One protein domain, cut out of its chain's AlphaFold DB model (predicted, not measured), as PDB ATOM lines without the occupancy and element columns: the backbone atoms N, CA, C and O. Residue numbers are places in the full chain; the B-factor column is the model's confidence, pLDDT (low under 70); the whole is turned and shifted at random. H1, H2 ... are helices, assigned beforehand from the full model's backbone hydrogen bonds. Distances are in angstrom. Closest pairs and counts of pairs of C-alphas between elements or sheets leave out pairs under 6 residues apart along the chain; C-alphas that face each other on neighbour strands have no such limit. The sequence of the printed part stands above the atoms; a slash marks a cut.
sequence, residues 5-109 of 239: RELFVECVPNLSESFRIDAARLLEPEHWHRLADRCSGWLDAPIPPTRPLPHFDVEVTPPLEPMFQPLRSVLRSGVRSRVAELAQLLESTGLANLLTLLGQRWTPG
ATOM      1  N   ARG A   5     -20.868  38.326   5.990       96.50
ATOM      2  CA  ARG A   5     -20.690  37.663   4.685       96.50
ATOM      3  C   ARG A   5     -22.028  37.364   4.008       96.50
ATOM      4  O   ARG A   5     -22.190  37.676   2.833       96.50
ATOM      5  N   GLU A   6     -22.988  36.799   4.739       97.75
ATOM      6  CA  GLU A   6     -24.324  36.518   4.198       97.75
ATOM      7  C   GLU A   6     -25.053  37.807   3.806       97.75
ATOM      8  O   GLU A   6     -25.642  37.861   2.733       97.75
ATOM      9  N   LEU A   7     -24.957  38.871   4.613       97.38
ATOM     10  CA  LEU A   7     -25.517  40.181   4.264       97.38
ATOM     11  C   LEU A   7     -24.929  40.738   2.962       97.38
ATOM     12  O   LEU A   7     -25.679  41.213   2.114       97.38
ATOM     13  N   PHE A   8     -23.606  40.668   2.800       97.75
ATOM     14  CA  PHE A   8     -22.918  41.103   1.584       97.75
ATOM     15  C   PHE A   8     -23.379  40.301   0.359       97.75
ATOM     16  O   PHE A   8     -23.650  40.889  -0.684       97.75
ATOM     17  N   VAL A   9     -23.502  38.976   0.461       97.75
ATOM     18  CA  VAL A   9     -23.992  38.139  -0.649       97.75
ATOM     19  C   VAL A   9     -25.450  38.463  -0.980       97.75
ATOM     20  O   VAL A   9     -25.799  38.653  -2.145       97.75
ATOM     21  N   GLU A  10     -26.306  38.577   0.035       97.94
ATOM     22  CA  GLU A  10     -27.733  38.840  -0.154       97.94
ATOM     23  C   GLU A  10     -28.035  40.261  -0.645       97.94
ATOM     24  O   GLU A  10     -29.095  40.482  -1.232       97.94
ATOM     25  N   CYS A  11     -27.133  41.230  -0.447       97.50
ATOM     26  CA  CYS A  11     -27.347  42.597  -0.925       97.50
ATOM     27  C   CYS A  11     -27.079  42.767  -2.417       97.50
ATOM     28  O   CYS A  11     -27.603  43.711  -3.001       97.50
ATOM     29  N   VAL A  12     -26.345  41.850  -3.059       97.88
ATOM     30  CA  VAL A  12     -25.967  41.976  -4.477       97.88
ATOM     31  C   VAL A  12     -27.173  42.189  -5.407       97.88
ATOM     32  O   VAL A  12     -27.114  43.110  -6.216       97.88
ATOM     33  N   PRO A  13     -28.298  41.449  -5.297       97.88
ATOM     34  CA  PRO A  13     -29.477  41.691  -6.135       97.88
ATOM     35  C   PRO A  13     -30.142  43.061  -5.931       97.88
ATOM     36  O   PRO A  13     -30.917  43.482  -6.782       97.88
ATOM     37  N   ASN A  14     -29.866  43.736  -4.810       98.25
ATOM     38  CA  ASN A  14     -30.396  45.064  -4.496       98.25
ATOM     39  C   ASN A  14     -29.480  46.195  -4.993       98.25
ATOM     40  O   ASN A  14     -29.861  47.357  -4.880       98.25
ATOM     41  N   LEU A  15     -28.295  45.868  -5.525       98.19
ATOM     42  CA  LEU A  15     -27.407  46.841  -6.150       98.19
ATOM     43  C   LEU A  15     -27.946  47.261  -7.524       98.19
ATOM     44  O   LEU A  15     -28.432  46.428  -8.304       98.19
ATOM     45  N   SER A  16     -27.789  48.540  -7.852       98.25
ATOM     46  CA  SER A  16     -28.103  49.091  -9.163       98.25
ATOM     47  C   SER A  16     -27.365  48.340 -10.271       98.25
ATOM     48  O   SER A  16     -26.265  47.810 -10.099       98.25
ATOM     49  N   GLU A  17     -27.994  48.262 -11.443       97.94
ATOM     50  CA  GLU A  17     -27.407  47.586 -12.601       97.94
ATOM     51  C   GLU A  17     -26.073  48.221 -13.011       97.94
ATOM     52  O   GLU A  17     -25.101  47.498 -13.223       97.94
ATOM     53  N   SER A  18     -26.000  49.555 -13.028       96.94
ATOM     54  CA  SER A  18     -24.766  50.289 -13.318       96.94
ATOM     55  C   SER A  18     -23.647  49.919 -12.350       96.94
ATOM     56  O   SER A  18     -22.544  49.603 -12.787       96.94
ATOM     57  N   PHE A  19     -23.935  49.866 -11.046       97.44
ATOM     58  CA  PHE A  19     -22.924  49.489 -10.064       97.44
ATOM     59  C   PHE A  19     -22.470  48.037 -10.246       97.44
ATOM     60  O   PHE A  19     -21.275  47.759 -10.189       97.44
ATOM     61  N   ARG A  20     -23.393  47.101 -10.507       97.50
ATOM     62  CA  ARG A  20     -23.040  45.689 -10.743       97.50
ATOM     63  C   ARG A  20     -22.169  45.493 -11.981       97.50
ATOM     64  O   ARG A  20     -21.322  44.606 -11.966       97.50
ATOM     65  N   ILE A  21     -22.364  46.300 -13.022       96.56
ATOM     66  CA  ILE A  21     -21.533  46.280 -14.231       96.56
ATOM     67  C   ILE A  21     -20.149  46.865 -13.929       96.56
ATOM     68  O   ILE A  21     -19.141  46.192 -14.142       96.56
ATOM     69  N   ASP A  22     -20.093  48.077 -13.374       95.25
ATOM     70  CA  ASP A  22     -18.832  48.788 -13.131       95.25
ATOM     71  C   ASP A  22     -17.958  48.079 -12.085       95.25
ATOM     72  O   ASP A  22     -16.734  48.013 -12.210       95.25
ATOM     73  N   ALA A  23     -18.585  47.509 -11.055       96.88
ATOM     74  CA  ALA A  23     -17.921  46.815  -9.959       96.88
ATOM     75  C   ALA A  23     -17.935  45.284 -10.114       96.88
ATOM     76  O   ALA A  23     -17.663  44.586  -9.139       96.88
ATOM     77  N   ALA A  24     -18.205  44.737 -11.307       97.31
ATOM     78  CA  ALA A  24     -18.356  43.290 -11.519       97.31
ATOM     79  C   ALA A  24     -17.198  42.471 -10.922       97.31
ATOM     80  O   ALA A  24     -17.421  41.504 -10.199       97.31
ATOM     81  N   ARG A  25     -15.952  42.918 -11.137       97.69
ATOM     82  CA  ARG A  25     -14.760  42.266 -10.570       97.69
ATOM     83  C   ARG A  25     -14.708  42.334  -9.042       97.69
ATOM     84  O   ARG A  25     -14.203  41.411  -8.422       97.69
ATOM     85  N   LEU A  26     -15.200  43.409  -8.424       98.19
ATOM     86  CA  LEU A  26     -15.240  43.549  -6.963       98.19
ATOM     87  C   LEU A  26     -16.281  42.605  -6.344       98.19
ATOM     88  O   LEU A  26     -16.088  42.142  -5.222       98.19
ATOM     89  N   LEU A  27     -17.361  42.320  -7.077       98.19
ATOM     90  CA  LEU A  27     -18.430  41.410  -6.661       98.19
ATOM     91  C   LEU A  27     -18.053  39.926  -6.788       98.19
ATOM     92  O   LEU A  27     -18.821  39.066  -6.356       98.19
ATOM     93  N   GLU A  28     -16.873  39.610  -7.328       98.31
ATOM     94  CA  GLU A  28     -16.330  38.253  -7.288       98.31
ATOM     95  C   GLU A  28     -16.194  37.765  -5.834       98.31
ATOM     96  O   GLU A  28     -15.740  38.531  -4.970       98.31
ATOM     97  N   PRO A  29     -16.510  36.488  -5.535       97.94
ATOM     98  CA  PRO A  29     -16.519  35.974  -4.165       97.94
ATOM     99  C   PRO A  29     -15.220  36.224  -3.390       97.94
ATOM    100  O   PRO A  29     -15.266  36.507  -2.196       97.94
ATOM    101  N   GLU A  30     -14.059  36.158  -4.050       97.69
ATOM    102  CA  GLU A  30     -12.756  36.410  -3.419       97.69
ATOM    103  C   GLU A  30     -12.673  37.813  -2.800       97.69
ATOM    104  O   GLU A  30     -12.267  37.973  -1.647       97.69
ATOM    105  N   HIS A  31     -13.066  38.842  -3.551       98.25
ATOM    106  CA  HIS A  31     -12.969  40.229  -3.103       98.25
ATOM    107  C   HIS A  31     -14.143  40.605  -2.207       98.25
ATOM    108  O   HIS A  31     -13.941  41.240  -1.170       98.25
ATOM    109  N   TRP A  32     -15.350  40.158  -2.555       98.00
ATOM    110  CA  TRP A  32     -16.557  40.490  -1.810       98.00
ATOM    111  C   TRP A  32     -16.561  39.873  -0.407       98.00
ATOM    112  O   TRP A  32     -16.850  40.564   0.572       98.00
ATOM    113  N   HIS A  33     -16.136  38.610  -0.270       97.88
ATOM    114  CA  HIS A  33     -15.977  37.989   1.045       97.88
ATOM    115  C   HIS A  33     -14.862  38.648   1.858       97.88
ATOM    116  O   HIS A  33     -15.056  38.907   3.043       97.88
ATOM    117  N   ARG A  34     -13.724  38.986   1.234       97.06
ATOM    118  CA  ARG A  34     -12.629  39.681   1.929       97.06
ATOM    119  C   ARG A  34     -13.063  41.051   2.444       97.06
ATOM    120  O   ARG A  34     -12.693  41.426   3.555       97.06
ATOM    121  N   LEU A  35     -13.838  41.805   1.664       97.75
ATOM    122  CA  LEU A  35     -14.395  43.082   2.105       97.75
ATOM    123  C   LEU A  35     -15.330  42.883   3.307       97.75
ATOM    124  O   LEU A  35     -15.183  43.579   4.312       97.75
ATOM    125  N   ALA A  36     -16.226  41.893   3.241       97.94
ATOM    126  CA  ALA A  36     -17.115  41.548   4.347       97.94
ATOM    127  C   ALA A  36     -16.343  41.148   5.619       97.94
ATOM    128  O   ALA A  36     -16.687  41.599   6.711       97.94
ATOM    129  N   ASP A  37     -15.275  40.357   5.495       96.00
ATOM    130  CA  ASP A  37     -14.434  39.936   6.624       96.00
ATOM    131  C   ASP A  37     -13.730  41.102   7.297       96.00
ATOM    132  O   ASP A  37     -13.719  41.210   8.524       96.00
ATOM    133  N   ARG A  38     -13.164  42.006   6.496       94.75
ATOM    134  CA  ARG A  38     -12.493  43.198   7.013       94.75
ATOM    135  C   ARG A  38     -13.477  44.089   7.759       94.75
ATOM    136  O   ARG A  38     -13.210  44.451   8.901       94.75
ATOM    137  N   CYS A  39     -14.640  44.345   7.163       95.69
ATOM    138  CA  CYS A  39     -15.731  45.065   7.812       95.69
ATOM    139  C   CYS A  39     -16.191  44.383   9.110       95.69
ATOM    140  O   CYS A  39     -16.432  45.064  10.104       95.69
ATOM    141  N   SER A  40     -16.264  43.049   9.129       95.25
ATOM    142  CA  SER A  40     -16.614  42.272  10.327       95.25
ATOM    143  C   SER A  40     -15.605  42.477  11.453       95.25
ATOM    144  O   SER A  40     -15.996  42.673  12.600       95.25
ATOM    145  N   GLY A  41     -14.312  42.490  11.118       93.56
ATOM    146  CA  GLY A  41     -13.228  42.711  12.074       93.56
ATOM    147  C   GLY A  41     -13.287  44.065  12.786       93.56
ATOM    148  O   GLY A  41     -12.718  44.199  13.863       93.56
ATOM    149  N   TRP A  42     -14.000  45.050  12.233       94.38
ATOM    150  CA  TRP A  42     -14.173  46.384  12.824       94.38
ATOM    151  C   TRP A  42     -15.524  46.585  13.518       94.38
ATOM    152  O   TRP A  42     -15.814  47.683  13.994       94.38
ATOM    153  N   LEU A  43     -16.381  45.560  13.570       94.00
ATOM    154  CA  LEU A  43     -17.663  45.680  14.265       94.00
ATOM    155  C   LEU A  43     -17.461  45.856  15.767       94.00
ATOM    156  O   LEU A  43     -18.104  46.723  16.348       94.00
ATOM    157  N   ASP A  44     -16.554  45.091  16.368       88.81
ATOM    158  CA  ASP A  44     -16.346  45.081  17.822       88.81
ATOM    159  C   ASP A  44     -14.939  45.533  18.237       88.81
ATOM    160  O   ASP A  44     -14.641  45.631  19.426       88.81
ATOM    161  N   ALA A  45     -14.083  45.857  17.266       87.44
ATOM    162  CA  ALA A  45     -12.747  46.388  17.495       87.44
ATOM    163  C   ALA A  45     -12.609  47.790  16.883       87.44
ATOM    164  O   ALA A  45     -13.229  48.077  15.853       87.44
ATOM    165  N   PRO A  46     -11.790  48.672  17.482       85.31
ATOM    166  CA  PRO A  46     -11.440  49.924  16.835       85.31
ATOM    167  C   PRO A  46     -10.749  49.638  15.500       85.31
ATOM    168  O   PRO A  46      -9.963  48.696  15.367       85.31
ATOM    169  N   ILE A  47     -11.024  50.481  14.510       87.38
ATOM    170  CA  ILE A  47     -10.234  50.491  13.286       87.38
ATOM    171  C   ILE A  47      -8.795  50.857  13.672       87.38
ATOM    172  O   ILE A  47      -8.609  51.859  14.367       87.38
ATOM    173  N   PRO A  48      -7.784  50.082  13.235       81.19
ATOM    174  CA  PRO A  48      -6.394  50.392  13.532       81.19
ATOM    175  C   PRO A  48      -6.055  51.840  13.143       81.19
ATOM    176  O   PRO A  48      -6.324  52.229  11.999       81.19
ATOM    177  N   PRO A  49      -5.485  52.642  14.064       70.81
ATOM    178  CA  PRO A  49      -5.152  54.043  13.792       70.81
ATOM    179  C   PRO A  49      -4.049  54.149  12.736       70.81
ATOM    180  O   PRO A  49      -4.006  55.094  11.950       70.81
ATOM    181  N   THR A  50      -3.188  53.135  12.682       73.44
ATOM    182  CA  THR A  50      -2.111  52.990  11.717       73.44
ATOM    183  C   THR A  50      -2.394  51.810  10.794       73.44
ATOM    184  O   THR A  50      -2.955  50.780  11.176       73.44
ATOM    185  N   ARG A  51      -2.029  51.968   9.520       82.81
ATOM    186  CA  ARG A  51      -2.061  50.859   8.562       82.81
ATOM    187  C   ARG A  51      -0.967  49.840   8.927       82.81
ATOM    188  O   ARG A  51      -0.016  50.199   9.602       82.81
ATOM    189  N   PRO A  52      -1.044  48.582   8.482       85.44
ATOM    190  CA  PRO A  52       0.081  47.674   8.662       85.44
ATOM    191  C   PRO A  52       1.290  48.113   7.828       85.44
ATOM    192  O   PRO A  52       1.134  48.736   6.769       85.44
ATOM    193  N   LEU A  53       2.480  47.717   8.270       87.81
ATOM    194  CA  LEU A  53       3.712  47.869   7.506       87.81
ATOM    195  C   LEU A  53       3.600  47.231   6.104       87.81
ATOM    196  O   LEU A  53       2.830  46.283   5.919       87.81
ATOM    197  N   PRO A  54       4.386  47.706   5.128       88.38
ATOM    198  CA  PRO A  54       5.314  48.827   5.255       88.38
ATOM    199  C   PRO A  54       4.617  50.198   5.101       88.38
ATOM    200  O   PRO A  54       3.514  50.303   4.549       88.38
ATOM    201  N   HIS A  55       5.259  51.250   5.620       80.44
ATOM    202  CA  HIS A  55       4.793  52.643   5.582       80.44
ATOM    203  C   HIS A  55       5.693  53.517   4.717       80.44
ATOM    204  O   HIS A  55       6.911  53.343   4.747       80.44
ATOM    205  N   PHE A  56       5.105  54.505   4.037       74.38
ATOM    206  CA  PHE A  56       5.835  55.459   3.197       74.38
ATOM    207  C   PHE A  56       5.364  56.879   3.435       74.38
ATOM    208  O   PHE A  56       4.169  57.121   3.600       74.38
ATOM    209  N   ASP A  57       6.301  57.819   3.366       73.56
ATOM    210  CA  ASP A  57       6.013  59.244   3.533       73.56
ATOM    211  C   ASP A  57       5.050  59.807   2.489       73.56
ATOM    212  O   ASP A  57       4.280  60.718   2.782       73.56
ATOM    213  N   VAL A  58       5.079  59.252   1.278       78.25
ATOM    214  CA  VAL A  58       4.220  59.680   0.166       78.25
ATOM    215  C   VAL A  58       2.845  59.019   0.187       78.25
ATOM    216  O   VAL A  58       2.052  59.232  -0.726       78.25
ATOM    217  N   GLU A  59       2.552  58.175   1.176       87.25
ATOM    218  CA  GLU A  59       1.245  57.545   1.266       87.25
ATOM    219  C   GLU A  59       0.160  58.571   1.603       87.25
ATOM    220  O   GLU A  59       0.260  59.329   2.565       87.25
ATOM    221  N   VAL A  60      -0.915  58.546   0.821       90.75
ATOM    222  CA  VAL A  60      -2.062  59.455   0.949       90.75
ATOM    223  C   VAL A  60      -3.371  58.688   1.156       90.75
ATOM    224  O   VAL A  60      -4.447  59.173   0.810       90.75
ATOM    225  N   THR A  61      -3.295  57.463   1.692       92.38
ATOM    226  CA  THR A  61      -4.479  56.630   1.946       92.38
ATOM    227  C   THR A  61      -5.391  57.310   2.969       92.38
ATOM    228  O   THR A  61      -4.947  57.558   4.092       92.38
ATOM    229  N   PRO A  62      -6.674  57.563   2.657       91.69
ATOM    230  CA  PRO A  62      -7.564  58.207   3.608       91.69
ATOM    231  C   PRO A  62      -7.904  57.281   4.798       91.69
ATOM    232  O   PRO A  62      -7.733  56.051   4.721       91.69
ATOM    233  N   PRO A  63      -8.386  57.848   5.919       91.81
ATOM    234  CA  PRO A  63      -8.790  57.072   7.089       91.81
ATOM    235  C   PRO A  63      -9.993  56.171   6.776       91.81
ATOM    236  O   PRO A  63     -10.897  56.556   6.039       91.81
ATOM    237  N   LEU A  64     -10.021  54.972   7.368       94.00
ATOM    238  CA  LEU A  64     -11.090  53.987   7.135       94.00
ATOM    239  C   LEU A  64     -12.389  54.308   7.880       94.00
ATOM    240  O   LEU A  64     -13.462  53.950   7.405       94.00
ATOM    241  N   GLU A  65     -12.308  54.963   9.041       93.38
ATOM    242  CA  GLU A  65     -13.471  55.175   9.917       93.38
ATOM    243  C   GLU A  65     -14.622  55.917   9.228       93.38
ATOM    244  O   GLU A  65     -15.733  55.389   9.255       93.38
ATOM    245  N   PRO A  66     -14.404  57.042   8.518       93.88
ATOM    246  CA  PRO A  66     -15.494  57.716   7.810       93.88
ATOM    247  C   PRO A  66     -16.145  56.852   6.720       93.88
ATOM    248  O   PRO A  66     -17.329  57.012   6.445       93.88
ATOM    249  N   MET A  67     -15.389  55.931   6.112       94.56
ATOM    250  CA  MET A  67     -15.884  55.032   5.062       94.56
ATOM    251  C   MET A  67     -16.699  53.872   5.643       94.56
ATOM    252  O   MET A  67     -17.669  53.426   5.039       94.56
ATOM    253  N   PHE A  68     -16.295  53.357   6.807       95.88
ATOM    254  CA  PHE A  68     -16.937  52.207   7.440       95.88
ATOM    255  C   PHE A  68     -18.145  52.588   8.302       95.88
ATOM    256  O   PHE A  68     -19.096  51.809   8.409       95.88
ATOM    257  N   GLN A  69     -18.122  53.769   8.927       94.62
ATOM    258  CA  GLN A  69     -19.138  54.200   9.887       94.62
ATOM    259  C   GLN A  69     -20.584  54.025   9.378       94.62
ATOM    260  O   GLN A  69     -21.386  53.477  10.145       94.62
ATOM    261  N   PRO A  70     -20.930  54.370   8.117       95.00
ATOM    262  CA  PRO A  70     -22.295  54.201   7.616       95.00
ATOM    263  C   PRO A  70     -22.750  52.734   7.598       95.00
ATOM    264  O   PRO A  70     -23.896  52.424   7.922       95.00
ATOM    265  N   LEU A  71     -21.835  51.808   7.291       96.62
ATOM    266  CA  LEU A  71     -22.110  50.373   7.168       96.62
ATOM    267  C   LEU A  71     -22.271  49.685   8.530       96.62
ATOM    268  O   LEU A  71     -23.005  48.700   8.657       96.62
ATOM    269  N   ARG A  72     -21.600  50.204   9.566       95.88
ATOM    270  CA  ARG A  72     -21.457  49.554  10.878       95.88
ATOM    271  C   ARG A  72     -22.795  49.151  11.496       95.88
ATOM    272  O   ARG A  72     -22.923  48.044  12.014       95.88
ATOM    273  N   SER A  73     -23.800  50.029  11.446       94.56
ATOM    274  CA  SER A  73     -25.097  49.771  12.089       94.56
ATOM    275  C   SER A  73     -25.873  48.635  11.417       94.56
ATOM    276  O   SER A  73     -26.485  47.815  12.106       94.56
ATOM    277  N   VAL A  74     -25.841  48.571  10.082       96.12
ATOM    278  CA  VAL A  74     -26.529  47.541   9.298       96.12
ATOM    279  C   VAL A  74     -25.855  46.198   9.525       96.12
ATOM    280  O   VAL A  74     -26.520  45.240   9.925       96.12
ATOM    281  N   LEU A  75     -24.531  46.160   9.381       96.44
ATOM    282  CA  LEU A  75     -23.738  44.947   9.550       96.44
ATOM    283  C   LEU A  75     -23.837  44.370  10.966       96.44
ATOM    284  O   LEU A  75     -24.031  43.167  11.108       96.44
ATOM    285  N   ARG A  76     -23.797  45.213  12.010       95.38
ATOM    286  CA  ARG A  76     -23.935  44.751  13.402       95.38
ATOM    287  C   ARG A  76     -25.311  44.146  13.685       95.38
ATOM    288  O   ARG A  76     -25.422  43.222  14.479       95.38
ATOM    289  N   SER A  77     -26.364  44.671  13.056       94.62
ATOM    290  CA  SER A  77     -27.726  44.178  13.292       94.62
ATOM    291  C   SER A  77     -27.953  42.758  12.761       94.62
ATOM    292  O   SER A  77     -28.766  42.024  13.319       94.62
ATOM    293  N   GLY A  78     -27.275  42.363  11.676       93.00
ATOM    294  CA  GLY A  78     -27.489  41.055  11.046       93.00
ATOM    295  C   GLY A  78     -28.927  40.841  10.543       93.00
ATOM    296  O   GLY A  78     -29.363  39.701  10.362       93.00
ATOM    297  N   VAL A  79     -29.717  41.908  10.384       95.50
ATOM    298  CA  VAL A  79     -31.143  41.807  10.053       95.50
ATOM    299  C   VAL A  79     -31.329  41.764   8.539       95.50
ATOM    300  O   VAL A  79     -31.031  42.728   7.838       95.50
ATOM    301  N   ARG A  80     -31.912  40.666   8.038       94.56
ATOM    302  CA  ARG A  80     -32.190  40.446   6.606       94.56
ATOM    303  C   ARG A  80     -33.026  41.562   5.962       94.56
ATOM    304  O   ARG A  80     -32.804  41.899   4.808       94.56
ATOM    305  N   SER A  81     -33.954  42.187   6.689       95.00
ATOM    306  CA  SER A  81     -34.764  43.287   6.140       95.00
ATOM    307  C   SER A  81     -33.963  44.557   5.820       95.00
ATOM    308  O   SER A  81     -34.485  45.429   5.134       95.00
ATOM    309  N   ARG A  82     -32.706  44.670   6.274       97.06
ATOM    310  CA  ARG A  82     -31.808  45.804   5.983       97.06
ATOM    311  C   ARG A  82     -30.863  45.545   4.804       97.06
ATOM    312  O   ARG A  82     -29.974  46.343   4.541       97.06
ATOM    313  N   VAL A  83     -31.045  44.446   4.071       97.31
ATOM    314  CA  VAL A  83     -30.206  44.089   2.914       97.31
ATOM    315  C   VAL A  83     -30.278  45.143   1.792       97.31
ATOM    316  O   VAL A  83     -29.254  45.473   1.200       97.31
ATOM    317  N   ALA A  84     -31.453  45.730   1.542       97.75
ATOM    318  CA  ALA A  84     -31.599  46.821   0.572       97.75
ATOM    319  C   ALA A  84     -30.913  48.120   1.040       97.75
ATOM    320  O   ALA A  84     -30.283  48.813   0.247       97.75
ATOM    321  N   GLU A  85     -30.983  48.419   2.340       98.25
ATOM    322  CA  GLU A  85     -30.259  49.541   2.949       98.25
ATOM    323  C   GLU A  85     -28.740  49.344   2.831       98.25
ATOM    324  O   GLU A  85     -28.028  50.275   2.468       98.25
ATOM    325  N   LEU A  86     -28.238  48.122   3.059       98.31
ATOM    326  CA  LEU A  86     -26.821  47.803   2.873       98.31
ATOM    327  C   LEU A  86     -26.362  48.077   1.437       98.31
ATOM    328  O   LEU A  86     -25.318  48.695   1.252       98.31
ATOM    329  N   ALA A  87     -27.136  47.652   0.435       98.44
ATOM    330  CA  ALA A  87     -26.815  47.900  -0.970       98.44
ATOM    331  C   ALA A  87     -26.700  49.407  -1.270       98.44
ATOM    332  O   ALA A  87     -25.690  49.849  -1.815       98.44
ATOM    333  N   GLN A  88     -27.668  50.210  -0.817       98.31
ATOM    334  CA  GLN A  88     -27.640  51.670  -0.980       98.31
ATOM    335  C   GLN A  88     -26.432  52.316  -0.285       98.31
ATOM    336  O   GLN A  88     -25.786  53.210  -0.837       98.31
ATOM    337  N   LEU A  89     -26.093  51.858   0.923       98.31
ATOM    338  CA  LEU A  89     -24.927  52.357   1.646       98.31
ATOM    339  C   LEU A  89     -23.616  51.983   0.945       98.31
ATOM    340  O   LEU A  89     -22.721  52.819   0.859       98.31
ATOM    341  N   LEU A  90     -23.497  50.769   0.405       97.94
ATOM    342  CA  LEU A  90     -22.318  50.345  -0.356       97.94
ATOM    343  C   LEU A  90     -22.148  51.172  -1.640       97.94
ATOM    344  O   LEU A  90     -21.042  51.627  -1.922       97.94
ATOM    345  N   GLU A  91     -23.229  51.440  -2.375       97.44
ATOM    346  CA  GLU A  91     -23.183  52.297  -3.567       97.44
ATOM    347  C   GLU A  91     -22.806  53.739  -3.227       97.44
ATOM    348  O   GLU A  91     -21.904  54.305  -3.844       97.44
ATOM    349  N   SER A  92     -23.445  54.321  -2.207       97.38
ATOM    350  CA  SER A  92     -23.154  55.693  -1.764       97.38
ATOM    351  C   SER A  92     -21.760  55.851  -1.154       97.38
ATOM    352  O   SER A  92     -21.175  56.929  -1.241       97.38
ATOM    353  N   THR A  93     -21.192  54.775  -0.592       97.12
ATOM    354  CA  THR A  93     -19.790  54.738  -0.150       97.12
ATOM    355  C   THR A  93     -18.851  54.963  -1.335       97.12
ATOM    356  O   THR A  93     -17.831  55.632  -1.188       97.12
ATOM    357  N   GLY A  94     -19.212  54.469  -2.520       96.62
ATOM    358  CA  GLY A  94     -18.448  54.650  -3.745       96.62
ATOM    359  C   GLY A  94     -17.238  53.720  -3.847       96.62
ATOM    360  O   GLY A  94     -16.612  53.328  -2.858       96.62
ATOM    361  N   LEU A  95     -16.884  53.372  -5.083       97.00
ATOM    362  CA  LEU A  95     -15.910  52.321  -5.376       97.00
ATOM    363  C   LEU A  95     -14.525  52.581  -4.761       97.00
ATOM    364  O   LEU A  95     -13.953  51.679  -4.157       97.00
ATOM    365  N   ALA A  96     -14.020  53.815  -4.822       97.38
ATOM    366  CA  ALA A  96     -12.729  54.191  -4.239       97.38
ATOM    367  C   ALA A  96     -12.635  53.879  -2.731       97.38
ATOM    368  O   ALA A  96     -11.629  53.353  -2.241       97.38
ATOM    369  N   ASN A  97     -13.703  54.166  -1.984       97.62
ATOM    370  CA  ASN A  97     -13.763  53.904  -0.550       97.62
ATOM    371  C   ASN A  97     -13.926  52.406  -0.273       97.62
ATOM    372  O   ASN A  97     -13.270  51.881   0.625       97.62
ATOM    373  N   LEU A  98     -14.714  51.688  -1.082       98.12
ATOM    374  CA  LEU A  98     -14.829  50.228  -0.983       98.12
ATOM    375  C   LEU A  98     -13.487  49.525  -1.233       98.12
ATOM    376  O   LEU A  98     -13.140  48.601  -0.501       98.12
ATOM    377  N   LEU A  99     -12.689  49.986  -2.200       98.06
ATOM    378  CA  LEU A  99     -11.336  49.468  -2.438       98.06
ATOM    379  C   LEU A  99     -10.397  49.765  -1.263       98.06
ATOM    380  O   LEU A  99      -9.593  48.921  -0.860       98.06
ATOM    381  N   THR A 100     -10.536  50.936  -0.649       96.94
ATOM    382  CA  THR A 100      -9.757  51.305   0.539       96.94
ATOM    383  C   THR A 100     -10.129  50.445   1.753       96.94
ATOM    384  O   THR A 100      -9.239  49.986   2.478       96.94
ATOM    385  N   LEU A 101     -11.422  50.148   1.938       96.56
ATOM    386  CA  LEU A 101     -11.924  49.187   2.927       96.56
ATOM    387  C   LEU A 101     -11.436  47.761   2.621       96.56
ATOM    388  O   LEU A 101     -11.011  47.055   3.535       96.56
ATOM    389  N   LEU A 102     -11.380  47.360   1.346       97.06
ATOM    390  CA  LEU A 102     -10.805  46.081   0.900       97.06
ATOM    391  C   LEU A 102      -9.297  45.978   1.206       97.06
ATOM    392  O   LEU A 102      -8.760  44.879   1.385       97.06
ATOM    393  N   GLY A 103      -8.618  47.118   1.335       95.56
ATOM    394  CA  GLY A 103      -7.243  47.227   1.816       95.56
ATOM    395  C   GLY A 103      -6.289  47.965   0.881       95.56
ATOM    396  O   GLY A 103      -5.085  47.883   1.116       95.56
ATOM    397  N   GLN A 104      -6.793  48.648  -0.154       96.56
ATOM    398  CA  GLN A 104      -5.954  49.424  -1.062       96.56
ATOM    399  C   GLN A 104      -5.178  50.485  -0.284       96.56
ATOM    400  O   GLN A 104      -5.723  51.161   0.594       96.56
ATOM    401  N   ARG A 105      -3.906  50.645  -0.635       94.12
ATOM    402  CA  ARG A 105      -3.036  51.717  -0.153       94.12
ATOM    403  C   ARG A 105      -2.844  52.724  -1.274       94.12
ATOM    404  O   ARG A 105      -2.716  52.325  -2.426       94.12
ATOM    405  N   TRP A 106      -2.894  54.014  -0.965       93.50
ATOM    406  CA  TRP A 106      -2.860  55.075  -1.967       93.50
ATOM    407  C   TRP A 106      -1.509  55.770  -1.979       93.50
ATOM    408  O   TRP A 106      -0.986  56.184  -0.947       93.50
ATOM    409  N   THR A 107      -0.991  55.963  -3.180       91.44
ATOM    410  CA  THR A 107       0.182  56.781  -3.470       91.44
ATOM    411  C   THR A 107      -0.184  57.788  -4.559       91.44
ATOM    412  O   THR A 107      -1.185  57.595  -5.260       91.44
ATOM    413  N   PRO A 108       0.619  58.844  -4.775       88.62
ATOM    414  CA  PRO A 108       0.512  59.644  -5.986       88.62
ATOM    415  C   PRO A 108       0.519  58.727  -7.218       88.62
ATOM    416  O   PRO A 108       1.400  57.880  -7.361       88.62
ATOM    417  N   GLY A 109      -0.500  58.849  -8.068       90.81
ATOM    418  CA  GLY A 109      -0.669  58.005  -9.257       90.81
ATOM    419  C   GLY A 109      -1.455  56.704  -9.049       90.81
ATOM    420  O   GLY A 109      -1.586  55.937 -10.006       90.81
TER     421      GLY A 109
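What this domain is: This is residues 5 to 109 of the 239 residues of an uncharacterized protein of Tuwongella immobilis (UniProt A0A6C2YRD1). A compact cluster of short, mostly crossed helices has a long loop, residues 42 to 64, reaching far out at one end. H4 and H5 form a hairpin along one side; H1 crosses H5, H3 lies across from the hairpin, and H6 packs on H3 and H4. The printed part has 105 residues with six named helices, H1 to H6 in chain order, and no named strand: all helix. The radius of gyration of the C-alphas is 13.9 A, and the spans are 43 by 31 by 22 A.

How they stand to each other: H1, residues 5 to 14, is close but not clearly touching to H2, residues 17 to 22, with C-alphas 12 and 20 7.8 A apart at the closest; H2 touches no helix. H3, residues 29 to 41, touches H1 with residues 32 to 37 alone, at a steep tilt of 59 degrees, opposite ways; the closest C-alphas, of Arg 5 and Ala 36, are 5.3 A apart. H4, residues 65 to 77, and H5, residues 80 to 93, touch as a helical hairpin, at a shallow tilt of 8 degrees, opposite ways, closest at C-alphas 74 and 86, 6.4 A. H5 touches H1 about perpendicular, at 76 degrees, closest at C-alphas 83 and 11, 5.0 A. H6, residues 95 to 102, touches H3, closest at C-alphas 102 and 35, 4.8 A. Every O i to N i+4 pair is within hydrogen-bond range in H2, H3 and H6, against 3 of 6 in H1, 5 of 9 in H4 and 8 of 10 in H5.

Where its parts are: H1 begins at C-alpha 5 (-20.690, 37.663, 4.685). H3 is 17.9 A long, H4 18.3 A and H5 20.1 A. H6 ends at C-alpha 102 (-10.805, 46.081, 0.900).

The domain as a whole: The C-alphas of Asp 57 and Ser 81 are the two farthest apart, 43.9 A. The printed part has no cut. The link from H3 to H4 is long, 23 residues. No printed residue is under 70 in pLDDT.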